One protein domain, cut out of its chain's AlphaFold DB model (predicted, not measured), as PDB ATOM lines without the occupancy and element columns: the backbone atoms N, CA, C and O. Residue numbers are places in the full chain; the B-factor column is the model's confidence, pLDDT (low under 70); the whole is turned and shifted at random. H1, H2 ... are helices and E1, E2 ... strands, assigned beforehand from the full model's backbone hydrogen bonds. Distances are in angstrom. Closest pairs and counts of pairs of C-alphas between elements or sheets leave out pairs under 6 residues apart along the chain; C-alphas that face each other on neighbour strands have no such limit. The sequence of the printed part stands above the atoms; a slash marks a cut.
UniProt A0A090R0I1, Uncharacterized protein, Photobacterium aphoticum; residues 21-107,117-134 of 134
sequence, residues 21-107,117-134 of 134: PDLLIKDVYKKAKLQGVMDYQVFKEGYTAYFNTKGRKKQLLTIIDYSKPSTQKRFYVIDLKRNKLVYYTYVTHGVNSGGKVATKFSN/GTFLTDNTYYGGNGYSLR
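AT A GLANCE: This is residues 21 to 107 and 117 to 134 of the 134 residues of an uncharacterized protein of Photobacterium aphoticum (UniProt A0A090R0I1). A small three-stranded sheet, E1, E2 and E3, has helix H2 packed slantwise over one face at E1, and helix H1 is beside H2, reaching the sheet with residues 28 to 31. A small hairpin of E4 and E5 lies well away from this body, on the far side of the sheet from H2, and residues 90 to 107 form a long stretch with no named element. The printed part has 105 residues with two named helices and then five named strands along the chain; the three-stranded sheet has the order E1, E2, E3 and is antiparallel, as is the pair E4 and E5. The class is mixed, helices and strands, with under half of the residues in named elements. The whole is compact, with a radius of gyration of the C-alphas of 14.5 A and spans of 39 by 29 by 23 A.

HOW THE PARTS SIT: H1, residues 21 to 31, and H2, residues 40 to 52, touch, with the C-alphas of Ile 25 and Lys 44 closest at 6.6 A. They run opposite ways at a steep tilt of 62 degrees. In both helices every O i to N i+4 pair is within hydrogen-bond range. E1, residues 60 to 64, E2, residues 75 to 79, and E3, residues 84 to 89, form a meander, each strand the antiparallel neighbour of the one before. E1 and E2 are a hairpin, with N 61 and O 78 within hydrogen-bond range at 2.9 A. E2 and E3 are a hairpin too, with N 79 and O 84 within range at 2.8 A. H2 is on this sheet at a height of 9.2 A, over E1, and runs slantwise to the strands, at 49 degrees to E1 on the local plane; their closest C-alphas, those of Gly 46 and Ile 63, are 6.6 A apart. H1 only grazes the sheet; its closest C-alphas to E3 are those of Lys 31 and Lys 84, at 7.1 A. E4, residues 124 to 127, and E5, residues 130 to 133, are an antiparallel hairpin, with N 125 and O 132 within range at 2.9 A. Both are apart from E1, E2 and E3.

IN THESE COORDINATES: H1 begins at C-alpha 21, (91.369, -35.941, 39.998), and is 15.4 A long; H2 is 18.2 A long. E1, E2 and E3 measure 13.3, 13.6 and 14.8 A, and E3 ends at C-alpha 89, (102.569, -49.121, 17.471). E4 measures 9.5 A and E5 10.0 A, ending at C-alpha 133, (97.408, -34.928, 10.373).

THE WHOLE: The two C-alphas farthest apart, those of Leu 23 and Gly 128, are 43.5 A apart. Residues 108 to 116 are not printed, and C-alphas 107 and 117 are 9.1 A apart across the cut. The link from E3 to E4 runs across this cut; of the links that are printed whole, none is long. The mean pLDDT of the printed part is 93.4, and residue 134, the chain's last, is under 70.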
ATOM      1  N   PRO A  21      90.804 -35.858  41.345       84.69
ATOM      2  CA  PRO A  21      91.369 -35.941  39.998       84.69
ATOM      3  C   PRO A  21      92.269 -37.162  39.790       84.69
ATOM      4  O   PRO A  21      92.171 -37.830  38.763       84.69
ATOM      5  N   ASP A  22      93.104 -37.502  40.772       89.75
ATOM      6  CA  ASP A  22      94.001 -38.655  40.680       89.75
ATOM      7  C   ASP A  22      93.223 -39.978  40.625       89.75
ATOM      8  O   ASP A  22      93.621 -40.900  39.910       89.75
ATOM      9  N   LEU A  23      92.088 -40.069  41.324       92.69
ATOM     10  CA  LEU A  23      91.206 -41.239  41.265       92.69
ATOM     11  C   LEU A  23      90.564 -41.403  39.880       92.69
ATOM     12  O   LEU A  23      90.538 -42.518  39.355       92.69
ATOM     13  N   LEU A  24      90.111 -40.308  39.260       94.06
ATOM     14  CA  LEU A  24      89.547 -40.326  37.906       94.06
ATOM     15  C   LEU A  24      90.585 -40.778  36.869       94.06
ATOM     16  O   LEU A  24      90.292 -41.626  36.027       94.06
ATOM     17  N   ILE A  25      91.812 -40.253  36.947       97.00
ATOM     18  CA  ILE A  25      92.898 -40.627  36.029       97.00
ATOM     19  C   ILE A  25      93.210 -42.122  36.159       97.00
ATOM     20  O   ILE A  25      93.330 -42.823  35.151       97.00
ATOM     21  N   LYS A  26      93.289 -42.639  37.392       97.31
ATOM     22  CA  LYS A  26      93.486 -44.075  37.642       97.31
ATOM     23  C   LYS A  26      92.350 -44.932  37.097       97.31
ATOM     24  O   LYS A  26      92.617 -46.016  36.581       97.31
ATOM     25  N   ASP A  27      91.108 -44.479  37.223       97.12
ATOM     26  CA  ASP A  27      89.943 -45.188  36.695       97.12
ATOM     27  C   ASP A  27      89.988 -45.281  35.164       97.12
ATOM     28  O   ASP A  27      89.890 -46.378  34.614       97.12
ATOM     29  N   VAL A  28      90.256 -44.169  34.470       97.62
ATOM     30  CA  VAL A  28      90.429 -44.164  33.006       97.62
ATOM     31  C   VAL A  28      91.585 -45.075  32.589       97.62
ATOM     32  O   VAL A  28      91.427 -45.891  31.681       97.62
ATOM     33  N   TYR A  29      92.724 -44.997  33.284       98.44
ATOM     34  CA  TYR A  29      93.896 -45.838  33.030       98.44
ATOM     35  C   TYR A  29      93.573 -47.342  33.129       98.44
ATOM     36  O   TYR A  29      94.024 -48.140  32.305       98.44
ATOM     37  N   LYS A  30      92.753 -47.739  34.112       97.88
ATOM     38  CA  LYS A  30      92.231 -49.109  34.270       97.88
ATOM     39  C   LYS A  30      91.231 -49.490  33.188       97.88
ATOM     40  O   LYS A  30      91.394 -50.534  32.561       97.88
ATOM     41  N   LYS A  31      90.229 -48.651  32.926       98.06
ATOM     42  CA  LYS A  31      89.194 -48.919  31.913       98.06
ATOM     43  C   LYS A  31      89.787 -49.079  30.513       98.06
ATOM     44  O   LYS A  31      89.396 -49.990  29.788       98.06
ATOM     45  N   ALA A  32      90.796 -48.272  30.185       98.00
ATOM     46  CA  ALA A  32      91.536 -48.353  28.929       98.00
ATOM     47  C   ALA A  32      92.537 -49.518  28.846       98.00
ATOM     48  O   ALA A  32      93.148 -49.690  27.790       98.00
ATOM     49  N   LYS A  33      92.668 -50.336  29.906       97.88
ATOM     50  CA  LYS A  33      93.557 -51.509  29.991       97.88
ATOM     51  C   LYS A  33      95.020 -51.171  29.683       97.88
ATOM     52  O   LYS A  33      95.678 -51.864  28.912       97.88
ATOM     53  N   LEU A  34      95.516 -50.074  30.256       97.88
ATOM     54  CA  LEU A  34      96.865 -49.567  29.983       97.88
ATOM     55  C   LEU A  34      97.946 -50.192  30.881       97.88
ATOM     56  O   LEU A  34      99.136 -50.024  30.608       97.88
ATOM     57  N   GLN A  35      97.555 -50.945  31.915       96.81
ATOM     58  CA  GLN A  35      98.472 -51.662  32.804       96.81
ATOM     59  C   GLN A  35      99.380 -52.604  32.010       96.81
ATOM     60  O   GLN A  35      98.903 -53.431  31.239       96.81
ATOM     61  N   GLY A  36     100.693 -52.481  32.210       94.50
ATOM     62  CA  GLY A  36     101.694 -53.294  31.511       94.50
ATOM     63  C   GLY A  36     101.948 -52.883  30.054       94.50
ATOM     64  O   GLY A  36     102.883 -53.388  29.442       94.50
ATOM     65  N   VAL A  37     101.167 -51.946  29.504       96.38
ATOM     66  CA  VAL A  37     101.341 -51.416  28.141       96.38
ATOM     67  C   VAL A  37     102.045 -50.057  28.169       96.38
ATOM     68  O   VAL A  37     102.978 -49.809  27.401       96.38
ATOM     69  N   MET A  38     101.615 -49.180  29.073       96.12
ATOM     70  CA  MET A  38     102.145 -47.834  29.273       96.12
ATOM     71  C   MET A  38     102.466 -47.636  30.754       96.12
ATOM     72  O   MET A  38     101.809 -48.218  31.610       96.12
ATOM     73  N   ASP A  39     103.469 -46.820  31.056       96.94
ATOM     74  CA  ASP A  39     103.725 -46.405  32.431       96.94
ATOM     75  C   ASP A  39     102.619 -45.455  32.937       96.94
ATOM     76  O   ASP A  39     102.149 -44.573  32.212       96.94
ATOM     77  N   TYR A  40     102.182 -45.631  34.187       97.06
ATOM     78  CA  TYR A  40     101.087 -44.832  34.744       97.06
ATOM     79  C   TYR A  40     101.436 -43.341  34.829       97.06
ATOM     80  O   TYR A  40     100.567 -42.504  34.583       97.06
ATOM     81  N   GLN A  41     102.685 -43.002  35.150       96.94
ATOM     82  CA  GLN A  41     103.129 -41.617  35.264       96.94
ATOM     83  C   GLN A  41     103.126 -40.936  33.892       96.94
ATOM     84  O   GLN A  41     102.587 -39.839  33.760       96.94
ATOM     85  N   VAL A  42     103.584 -41.639  32.849       97.12
ATOM     86  CA  VAL A  42     103.500 -41.164  31.455       97.12
ATOM     87  C   VAL A  42     102.045 -40.911  31.039       97.12
ATOM     88  O   VAL A  42     101.735 -39.873  30.448       97.12
ATOM     89  N   PHE A  43     101.124 -41.822  31.375       98.19
ATOM     90  CA  PHE A  43      99.699 -41.610  31.109       98.19
ATOM     91  C   PHE A  43      99.142 -40.410  31.881       98.19
ATOM     92  O   PHE A  43      98.425 -39.598  31.300       98.19
ATOM     93  N   LYS A  44      99.462 -40.291  33.177       97.94
ATOM     94  CA  LYS A  44      98.998 -39.201  34.043       97.94
ATOM     95  C   LYS A  44      99.427 -37.847  33.484       97.94
ATOM     96  O   LYS A  44      98.587 -36.965  33.343       97.94
ATOM     97  N   GLU A  45     100.694 -37.702  33.108       97.00
ATOM     98  CA  GLU A  45     101.228 -36.475  32.509       97.00
ATOM     99  C   GLU A  45     100.528 -36.134  31.192       97.00
ATOM    100  O   GLU A  45     100.052 -35.009  31.018       97.00
ATOM    101  N   GLY A  46     100.377 -37.118  30.299       97.31
ATOM    102  CA  GLY A  46      99.656 -36.945  29.039       97.31
ATOM    103  C   GLY A  46      98.181 -36.585  29.237       97.31
ATOM    104  O   GLY A  46      97.657 -35.724  28.535       97.31
ATOM    105  N   TYR A  47      97.508 -37.188  30.219       97.56
ATOM    106  CA  TYR A  47      96.120 -36.884  30.567       97.56
ATOM    107  C   TYR A  47      95.983 -35.484  31.176       97.56
ATOM    108  O   TYR A  47      95.064 -34.746  30.833       97.56
ATOM    109  N   THR A  48      96.900 -35.064  32.045       96.62
ATOM    110  CA  THR A  48      96.890 -33.709  32.609       96.62
ATOM    111  C   THR A  48      97.165 -32.653  31.532       96.62
ATOM    112  O   THR A  48      96.401 -31.694  31.414       96.62
ATOM    113  N   ALA A  49      98.181 -32.847  30.683       96.12
ATOM    114  CA  ALA A  49      98.472 -31.974  29.537       96.12
ATOM    115  C   ALA A  49      97.294 -31.916  28.549       96.12
ATOM    116  O   ALA A  49      96.865 -30.828  28.144       96.12
ATOM    117  N   TYR A  50      96.734 -33.104  28.287       96.12
ATOM    118  CA  TYR A  50      95.341 -33.408  27.983       96.12
ATOM    119  C   TYR A  50      94.417 -32.255  28.303       96.12
ATOM    120  O   TYR A  50      94.152 -31.415  27.452       96.12
ATOM    121  N   PHE A  51      93.951 -32.248  29.553       94.62
ATOM    122  CA  PHE A  51      92.894 -31.388  30.078       94.62
ATOM    123  C   PHE A  51      93.303 -29.924  30.303       94.62
ATOM    124  O   PHE A  51      92.421 -29.060  30.295       94.62
ATOM    125  N   ASN A  52      94.598 -29.611  30.308       95.25
ATOM    126  CA  ASN A  52      95.101 -28.237  30.400       95.25
ATOM    127  C   ASN A  52      95.161 -27.494  29.049       95.25
ATOM    128  O   ASN A  52      95.180 -26.265  29.019       95.25
ATOM    129  N   THR A  53      95.146 -28.208  27.919       94.00
ATOM    130  CA  THR A  53      95.249 -27.602  26.577       94.00
ATOM    131  C   THR A  53      93.915 -27.044  26.059       94.00
ATOM    132  O   THR A  53      92.973 -27.784  25.799       94.00
ATOM    133  N   LYS A  54      93.800 -25.734  25.839       93.44
ATOM    134  CA  LYS A  54      92.570 -25.128  25.281       93.44
ATOM    135  C   LYS A  54      92.388 -25.469  23.789       93.44
ATOM    136  O   LYS A  54      93.339 -25.829  23.108       93.44
ATOM    137  N   GLY A  55      91.161 -25.357  23.269       90.19
ATOM    138  CA  GLY A  55      90.882 -25.486  21.825       90.19
ATOM    139  C   GLY A  55      90.842 -26.916  21.264       90.19
ATOM    140  O   GLY A  55      90.741 -27.099  20.052       90.19
ATOM    141  N   ARG A  56      90.888 -27.943  22.122       91.00
ATOM    142  CA  ARG A  56      90.763 -29.354  21.715       91.00
ATOM    143  C   ARG A  56      89.399 -29.621  21.079       91.00
ATOM    144  O   ARG A  56      88.371 -29.324  21.680       91.00
ATOM    145  N   LYS A  57      89.394 -30.261  19.907       88.38
ATOM    146  CA  LYS A  57      88.162 -30.620  19.175       88.38
ATOM    147  C   LYS A  57      87.759 -32.094  19.323       88.38
ATOM    148  O   LYS A  57      86.608 -32.443  19.086       88.38
ATOM    149  N   LYS A  58      88.701 -32.977  19.677       89.31
ATOM    150  CA  LYS A  58      88.511 -34.441  19.705       89.31
ATOM    151  C   LYS A  58      88.924 -35.018  21.056       89.31
ATOM    152  O   LYS A  58      89.904 -34.567  21.632       89.31
ATOM    153  N   GLN A  59      88.228 -36.067  21.498       94.31
ATOM    154  CA  GLN A  59      88.541 -36.835  22.715       94.31
ATOM    155  C   GLN A  59      89.553 -37.962  22.456       94.31
ATOM    156  O   GLN A  59      89.382 -39.088  22.917       94.31
ATOM    157  N   LEU A  60      90.587 -37.652  21.672       95.06
ATOM    158  CA  LEU A  60      91.681 -38.562  21.344       95.06
ATOM    159  C   LEU A  60      92.972 -38.016  21.946       95.06
ATOM    160  O   LEU A  60      93.422 -36.935  21.573       95.06
ATOM    161  N   LEU A  61      93.564 -38.784  22.854       97.06
ATOM    162  CA  LEU A  61      94.869 -38.503  23.434       97.06
ATOM    163  C   LEU A  61      95.921 -39.339  22.714       97.06
ATOM    164  O   LEU A  61      95.862 -40.566  22.739       97.06
ATOM    165  N   THR A  62      96.883 -38.672  22.081       97.19
ATOM    166  CA  THR A  62      98.047 -39.326  21.477       97.19
ATOM    167  C   THR A  62      99.268 -39.078  22.346       97.19
ATOM    168  O   THR A  62      99.552 -37.935  22.696       97.19
ATOM    169  N   ILE A  63      99.985 -40.143  22.692       98.12
ATOM    170  CA  ILE A  63     101.213 -40.079  23.488       98.12
ATOM    171  C   ILE A  63     102.328 -40.756  22.697       98.12
ATOM    172  O   ILE A  63     102.138 -41.845  22.152       98.12
ATOM    173  N   ILE A  64     103.498 -40.120  22.663       97.69
ATOM    174  CA  ILE A  64     104.734 -40.731  22.179       97.69
ATOM    175  C   ILE A  64     105.740 -40.741  23.322       97.69
ATOM    176  O   ILE A  64     106.145 -39.688  23.803       97.69
ATOM    177  N   ASP A  65     106.146 -41.936  23.742       97.12
ATOM    178  CA  ASP A  65     107.109 -42.127  24.824       97.12
ATOM    179  C   ASP A  65     108.527 -42.287  24.256       97.12
ATOM    180  O   ASP A  65     108.959 -43.383  23.887       97.12
ATOM    181  N   TYR A  66     109.256 -41.175  24.153       95.88
ATOM    182  CA  TYR A  66     110.619 -41.167  23.614       95.88
ATOM    183  C   TYR A  66     111.679 -41.750  24.560       95.88
ATOM    184  O   TYR A  66     112.811 -41.939  24.113       95.88
ATOM    185  N   SER A  67     111.328 -42.106  25.806       94.69
ATOM    186  CA  SER A  67     112.236 -42.850  26.695       94.69
ATOM    187  C   SER A  67     112.517 -44.266  26.172       94.69
ATOM    188  O   SER A  67     113.575 -44.842  26.429       94.69
ATOM    189  N   LYS A  68     111.594 -44.817  25.370       95.94
ATOM    190  CA  LYS A  68     111.727 -46.129  24.727       95.94
ATOM    191  C   LYS A  68     112.445 -46.026  23.377       95.94
ATOM    192  O   LYS A  68     112.249 -45.051  22.643       95.94
ATOM    193  N   PRO A  69     113.228 -47.044  22.974       96.75
ATOM    194  CA  PRO A  69     113.873 -47.076  21.663       96.75
ATOM    195  C   PRO A  69     112.857 -47.134  20.511       96.75
ATOM    196  O   PRO A  69     111.767 -47.683  20.655       96.75
ATOM    197  N   SER A  70     113.235 -46.640  19.328       96.12
ATOM    198  CA  SER A  70     112.413 -46.676  18.104       96.12
ATOM    199  C   SER A  70     112.056 -48.091  17.641       96.12
ATOM    200  O   SER A  70     111.060 -48.281  16.949       96.12
ATOM    201  N   THR A  71     112.823 -49.094  18.073       96.31
ATOM    202  CA  THR A  71     112.566 -50.520  17.824       96.31
ATOM    203  C   THR A  71     111.498 -51.117  18.744       96.31
ATOM    204  O   THR A  71     111.292 -52.326  18.728       96.31
ATOM    205  N   GLN A  72     110.857 -50.315  19.597       97.19
ATOM    206  CA  GLN A  72     109.752 -50.732  20.454       97.19
ATOM    207  C   GLN A  72     108.508 -49.898  20.158       97.19
ATOM    208  O   GLN A  72     108.583 -48.736  19.752       97.19
ATOM    209  N   LYS A  73     107.340 -50.499  20.393       97.94
ATOM    210  CA  LYS A  73     106.076 -49.777  20.319       97.94
ATOM    211  C   LYS A  73     106.032 -48.733  21.434       97.94
ATOM    212  O   LYS A  73     106.179 -49.060  22.613       97.94
ATOM    213  N   ARG A  74     105.845 -47.479  21.035       97.50
ATOM    214  CA  ARG A  74     105.897 -46.299  21.912       97.50
ATOM    215  C   ARG A  74     104.975 -45.166  21.462       97.50
ATOM    216  O   ARG A  74     105.038 -44.078  22.018       97.50
ATOM    217  N   PHE A  75     104.151 -45.423  20.446       97.94
ATOM    218  CA  PHE A  75     103.096 -44.538  19.970       97.94
ATOM    219  C   PHE A  75     101.751 -45.095  20.419       97.94
ATOM    220  O   PHE A  75     101.410 -46.233  20.080       97.94
ATOM    221  N   TYR A  76     101.001 -44.293  21.163       98.31
ATOM    222  CA  TYR A  76      99.736 -44.686  21.765       98.31
ATOM    223  C   TYR A  76      98.645 -43.707  21.356       98.31
ATOM    224  O   TYR A  76      98.857 -42.498  21.404       98.31
ATOM    225  N   VAL A  77      97.467 -44.223  21.014       97.69
ATOM    226  CA  VAL A  77      96.258 -43.415  20.796       97.69
ATOM    227  C   VAL A  77      95.164 -43.946  21.700       97.69
ATOM    228  O   VAL A  77      94.769 -45.105  21.573       97.69
ATOM    229  N   ILE A  78      94.672 -43.102  22.599       98.31
ATOM    230  CA  ILE A  78      93.636 -43.426  23.573       98.31
ATOM    231  C   ILE A  78      92.370 -42.632  23.236       98.31
ATOM    232  O   ILE A  78      92.385 -41.403  23.193       98.31
ATOM    233  N   ASP A  79      91.265 -43.341  23.014       97.69
ATOM    234  CA  ASP A  79      89.919 -42.770  22.949       97.69
ATOM    235  C   ASP A  79      89.431 -42.544  24.380       97.69
ATOM    236  O   ASP A  79      89.063 -43.490  25.078       97.69
ATOM    237  N   LEU A  80      89.471 -41.285  24.825       97.06
ATOM    238  CA  LEU A  80      89.066 -40.878  26.171       97.06
ATOM    239  C   LEU A  80      87.542 -40.861  26.340       97.06
ATOM    240  O   LEU A  80      87.057 -40.953  27.461       97.06
ATOM    241  N   LYS A  81      86.773 -40.796  25.244       96.50
ATOM    242  CA  LYS A  81      85.309 -40.902  25.308       96.50
ATOM    243  C   LYS A  81      84.890 -42.332  25.636       96.50
ATOM    244  O   LYS A  81      83.951 -42.550  26.396       96.50
ATOM    245  N   ARG A  82      85.568 -43.311  25.031       97.69
ATOM    246  CA  ARG A  82      85.277 -44.745  25.201       97.69
ATOM    247  C   ARG A  82      86.187 -45.444  26.209       97.69
ATOM    248  O   ARG A  82      86.004 -46.635  26.433       97.69
ATOM    249  N   ASN A  83      87.157 -44.731  26.784       97.62
ATOM    250  CA  ASN A  83      88.221 -45.274  27.628       97.62
ATOM    251  C   ASN A  83      88.876 -46.504  26.992       97.62
ATOM    252  O   ASN A  83      88.832 -47.596  27.551       97.62
ATOM    253  N   LYS A  84      89.436 -46.348  25.787       98.25
ATOM    254  CA  LYS A  84      89.993 -47.468  25.016       98.25
ATOM    255  C   LYS A  84      91.320 -47.104  24.363       98.25
ATOM    256  O   LYS A  84      91.416 -46.091  23.675       98.25
ATOM    257  N   LEU A  85      92.316 -47.976  24.500       98.00
ATOM    258  CA  LEU A  85      93.513 -47.948  23.662       98.00
ATOM    259  C   LEU A  85      93.144 -48.354  22.227       98.00
ATOM    260  O   LEU A  85      92.716 -49.481  21.981       98.00
ATOM    261  N   VAL A  86      93.275 -47.419  21.289       97.69
ATOM    262  CA  VAL A  86      92.928 -47.600  19.871       97.69
ATOM    263  C   VAL A  86      94.141 -48.053  19.066       97.69
ATOM    264  O   VAL A  86      94.026 -48.969  18.258       97.69
ATOM    265  N   TYR A  87      95.306 -47.448  19.313       97.00
ATOM    266  CA  TYR A  87      96.557 -47.813  18.650       97.00
ATOM    267  C   TYR A  87      97.696 -47.947  19.651       97.00
ATOM    268  O   TYR A  87      97.831 -47.132  20.560       97.00
ATOM    269  N   TYR A  88      98.531 -48.961  19.428       97.88
ATOM    270  CA  TYR A  88      99.799 -49.179  20.113       97.88
ATOM    271  C   TYR A  88     100.818 -49.716  19.104       97.88
ATOM    272  O   TYR A  88     100.767 -50.887  18.708       97.88
ATOM    273  N   THR A  89     101.697 -48.837  18.621       97.56
ATOM    274  CA  THR A  89     102.569 -49.121  17.471       97.56
ATOM    275  C   THR A  89     103.932 -48.421  17.556       97.56
ATOM    276  O   THR A  89     104.249 -47.733  18.532       97.56
ATOM    277  N   TYR A  90     104.772 -48.665  16.553       97.25
ATOM    278  CA  TYR A  90     106.088 -48.061  16.363       97.25
ATOM    279  C   TYR A  90     105.972 -46.638  15.809       97.25
ATOM    280  O   TYR A  90     105.025 -46.314  15.099       97.25
ATOM    281  N   VAL A  91     106.967 -45.801  16.101       96.25
ATOM    282  CA  VAL A  91     107.098 -44.468  15.499       96.25
ATOM    283  C   VAL A  91     108.562 -44.046  15.444       96.25
ATOM    284  O   VAL A  91     109.344 -44.299  16.375       96.25
ATOM    285  N   THR A  92     108.932 -43.396  14.345       94.38
ATOM    286  CA  THR A  92     110.265 -42.831  14.128       94.38
ATOM    287  C   THR A  92     110.459 -41.543  14.940       94.38
ATOM    288  O   THR A  92     109.598 -41.129  15.714       94.38
ATOM    289  N   HIS A  93     111.642 -40.950  14.849       96.19
ATOM    290  CA  HIS A  93     111.956 -39.635  15.404       96.19
ATOM    291  C   HIS A  93     112.854 -38.882  14.417       96.19
ATOM    292  O   HIS A  93     113.311 -39.469  13.434       96.19
ATOM    293  N   GLY A  94     113.074 -37.587  14.651       95.44
ATOM    294  CA  GLY A  94     113.908 -36.760  13.782       95.44
ATOM    295  C   GLY A  94     115.314 -37.344  13.612       95.44
ATOM    296  O   GLY A  94     115.898 -37.854  14.564       95.44
ATOM    297  N   VAL A  95     115.876 -37.247  12.407       95.38
ATOM    298  CA  VAL A  95     117.192 -37.832  12.081       95.38
ATOM    299  C   VAL A  95     118.333 -37.267  12.935       95.38
ATOM    300  O   VAL A  95     119.327 -37.946  13.157       95.38
ATOM    301  N   ASN A  96     118.168 -36.052  13.471       96.31
ATOM    302  CA  ASN A  96     119.146 -35.409  14.352       96.31
ATOM    303  C   ASN A  96     118.841 -35.617  15.851       96.31
ATOM    304  O   ASN A  96     119.485 -35.003  16.709       96.31
ATOM    305  N   SER A  97     117.848 -36.446  16.191       95.38
ATOM    306  CA  SER A  97     117.442 -36.701  17.580       95.38
ATOM    307  C   SER A  97     118.150 -37.875  18.243       95.38
ATOM    308  O   SER A  97     118.049 -38.017  19.457       95.38
ATOM    309  N   GLY A  98     118.882 -38.693  17.490       94.75
ATOM    310  CA  GLY A  98     119.572 -39.873  18.004       94.75
ATOM    311  C   GLY A  98     119.514 -41.036  17.019       94.75
ATOM    312  O   GLY A  98     119.088 -40.874  15.880       94.75
ATOM    313  N   GLY A  99     119.989 -42.201  17.463       93.69
ATOM    314  CA  GLY A  99     119.941 -43.445  16.690       93.69
ATOM    315  C   GLY A  99     118.761 -44.317  17.115       93.69
ATOM    316  O   GLY A  99     117.603 -44.041  16.823       93.69
ATOM    317  N   LYS A 100     119.042 -45.398  17.849       93.56
ATOM    318  CA  LYS A 100     117.991 -46.281  18.383       93.56
ATOM    319  C   LYS A 100     117.118 -45.581  19.434       93.56
ATOM    320  O   LYS A 100     115.918 -45.835  19.501       93.56
ATOM    321  N   VAL A 101     117.707 -44.712  20.251       95.00
ATOM    322  CA  VAL A 101     117.022 -43.922  21.286       95.00
ATOM    323  C   VAL A 101     117.157 -42.445  20.932       95.00
ATOM    324  O   VAL A 101     118.228 -42.016  20.500       95.00
ATOM    325  N   ALA A 102     116.076 -41.683  21.113       95.38
ATOM    326  CA  ALA A 102     116.094 -40.239  20.927       95.38
ATOM    327  C   ALA A 102     116.661 -39.580  22.193       95.38
ATOM    328  O   ALA A 102     116.089 -39.712  23.270       95.38
ATOM    329  N   THR A 103     117.792 -38.897  22.068       96.44
ATOM    330  CA  THR A 103     118.512 -38.247  23.176       96.44
ATOM    331  C   THR A 103     118.632 -36.738  23.000       96.44
ATOM    332  O   THR A 103     119.032 -36.043  23.930       96.44
ATOM    333  N   LYS A 104     118.291 -36.213  21.818       96.94
ATOM    334  CA  LYS A 104     118.352 -34.785  21.504       96.94
ATOM    335  C   LYS A 104     117.025 -34.310  20.925       96.94
ATOM    336  O   LYS A 104     116.450 -34.958  20.052       96.94
ATOM    337  N   PHE A 105     116.567 -33.149  21.368       97.31
ATOM    338  CA  PHE A 105     115.287 -32.573  20.969       97.31
ATOM    339  C   PHE A 105     115.452 -31.082  20.714       97.31
ATOM    340  O   PHE A 105     116.315 -30.445  21.317       97.31
ATOM    341  N   SER A 106     114.639 -30.527  19.820       95.62
ATOM    342  CA  SER A 106     114.654 -29.092  19.542       95.62
ATOM    343  C   SER A 106     113.325 -28.616  18.977       95.62
ATOM    344  O   SER A 106     112.651 -29.322  18.225       95.62
ATOM    345  N   ASN A 107     112.971 -27.384  19.338       93.50
ATOM    346  CA  ASN A 107     111.830 -26.655  18.785       93.50
ATOM    347  C   ASN A 107     112.282 -25.608  17.746       93.50
ATOM    348  O   ASN A 107     111.473 -24.818  17.270       93.50
ATOM    349  N   GLY A 117     106.882 -31.500  23.722       93.88
ATOM    350  CA  GLY A 117     105.800 -30.664  24.219       93.88
ATOM    351  C   GLY A 117     104.426 -31.244  23.923       93.88
ATOM    352  O   GLY A 117     104.284 -32.377  23.464       93.88
ATOM    353  N   THR A 118     103.409 -30.437  24.211       94.81
ATOM    354  CA  THR A 118     102.017 -30.748  23.882       94.81
ATOM    355  C   THR A 118     101.644 -30.062  22.579       94.81
ATOM    356  O   THR A 118     101.847 -28.860  22.431       94.81
ATOM    357  N   PHE A 119     101.079 -30.830  21.651       92.94
ATOM    358  CA  PHE A 119     100.676 -30.351  20.334       92.94
ATOM    359  C   PHE A 119      99.178 -30.569  20.148       92.94
ATOM    360  O   PHE A 119      98.635 -31.601  20.547       92.94
ATOM    361  N   LEU A 120      98.518 -29.600  19.520       91.06
ATOM    362  CA  LEU A 120      97.140 -29.734  19.075       91.06
ATOM    363  C   LEU A 120      97.155 -29.975  17.567       91.06
ATOM    364  O   LEU A 120      97.523 -29.083  16.811       91.06
ATOM    365  N   THR A 121      96.767 -31.177  17.147       86.12
ATOM    366  CA  THR A 121      96.608 -31.489  15.722       86.12
ATOM    367  C   THR A 121      95.388 -30.765  15.173       86.12
ATOM    368  O   THR A 121      94.324 -30.786  15.807       86.12
ATOM    369  N   ASP A 122      95.518 -30.189  13.989       80.50
ATOM    370  CA  ASP A 122      94.416 -29.555  13.283       80.50
ATOM    371  C   ASP A 122      93.671 -30.585  12.407       80.50
ATOM    372  O   ASP A 122      93.426 -31.729  12.816       80.50
ATOM    373  N   ASN A 123      93.244 -30.185  11.212       75.75
ATOM    374  CA  ASN A 123      92.484 -31.039  10.321       75.75
ATOM    375  C   ASN A 123      93.370 -32.079   9.630       75.75
ATOM    376  O   ASN A 123      94.578 -31.923   9.441       75.75
ATOM    377  N   THR A 124      92.727 -33.168   9.232       79.88
ATOM    378  CA  THR A 124      93.359 -34.220   8.443       79.88
ATOM    379  C   THR A 124      93.493 -33.755   7.002       79.88
ATOM    380  O   THR A 124      92.570 -33.138   6.471       79.88
ATOM    381  N   TYR A 125      94.596 -34.091   6.353       80.00
ATOM    382  CA  TYR A 125      94.821 -33.816   4.939       80.00
ATOM    383  C   TYR A 125      95.416 -35.049   4.260       80.00
ATOM    384  O   TYR A 125      95.919 -35.950   4.924       80.00
ATOM    385  N   TYR A 126      95.365 -35.102   2.935       78.56
ATOM    386  CA  TYR A 126      96.091 -36.105   2.163       78.56
ATOM    387  C   TYR A 126      97.387 -35.479   1.652       78.56
ATOM    388  O   TYR A 126      97.354 -34.510   0.898       78.56
ATOM    389  N   GLY A 127      98.523 -35.990   2.121       79.94
ATOM    390  CA  GLY A 127      99.854 -35.596   1.662       79.94
ATOM    391  C   GLY A 127     100.448 -36.622   0.698       79.94
ATOM    392  O   GLY A 127      99.831 -37.643   0.403       79.94
ATOM    393  N   GLY A 128     101.694 -36.398   0.270       75.69
ATOM    394  CA  GLY A 128     102.420 -37.343  -0.594       75.69
ATOM    395  C   GLY A 128     102.613 -38.740   0.015       75.69
ATOM    396  O   GLY A 128     102.822 -39.699  -0.715       75.69
ATOM    397  N   ASN A 129     102.475 -38.866   1.339       77.25
ATOM    398  CA  ASN A 129     102.530 -40.134   2.075       77.25
ATOM    399  C   ASN A 129     101.134 -40.647   2.495       77.25
ATOM    400  O   ASN A 129     101.027 -41.500   3.373       77.25
ATOM    401  N   GLY A 130     100.060 -40.113   1.905       81.25
ATOM    402  CA  GLY A 130      98.679 -40.493   2.196       81.25
ATOM    403  C   GLY A 130      98.027 -39.683   3.319       81.25
ATOM    404  O   GLY A 130      98.369 -38.520   3.567       81.25
ATOM    405  N   TYR A 131      97.032 -40.287   3.973       71.88
ATOM    406  CA  TYR A 131      96.226 -39.640   5.010       71.88
ATOM    407  C   TYR A 131      97.091 -39.210   6.199       71.88
ATOM    408  O   TYR A 131      97.746 -40.029   6.842       71.88
ATOM    409  N   SER A 132      97.091 -37.913   6.474       75.81
ATOM    410  CA  SER A 132      98.005 -37.244   7.391       75.81
ATOM    411  C   SER A 132      97.253 -36.283   8.310       75.81
ATOM    412  O   SER A 132      96.144 -35.832   8.017       75.81
ATOM    413  N   LEU A 133      97.868 -35.960   9.444       73.38
ATOM    414  CA  LEU A 133      97.408 -34.928  10.373       73.38
ATOM    415  C   LEU A 133      98.320 -33.711  10.246       73.38
ATOM    416  O   LEU A 133      99.525 -33.876  10.046       73.38
ATOM    417  N   ARG A 134      97.736 -32.515  10.326       62.25
ATOM    418  CA  ARG A 134      98.476 -31.254  10.372       62.25
ATOM    419  C   ARG A 134      98.671 -30.782  11.806       62.25
ATOM    420  O   ARG A 134      97.781 -31.067  12.641       62.25
TER     421      ARG A 134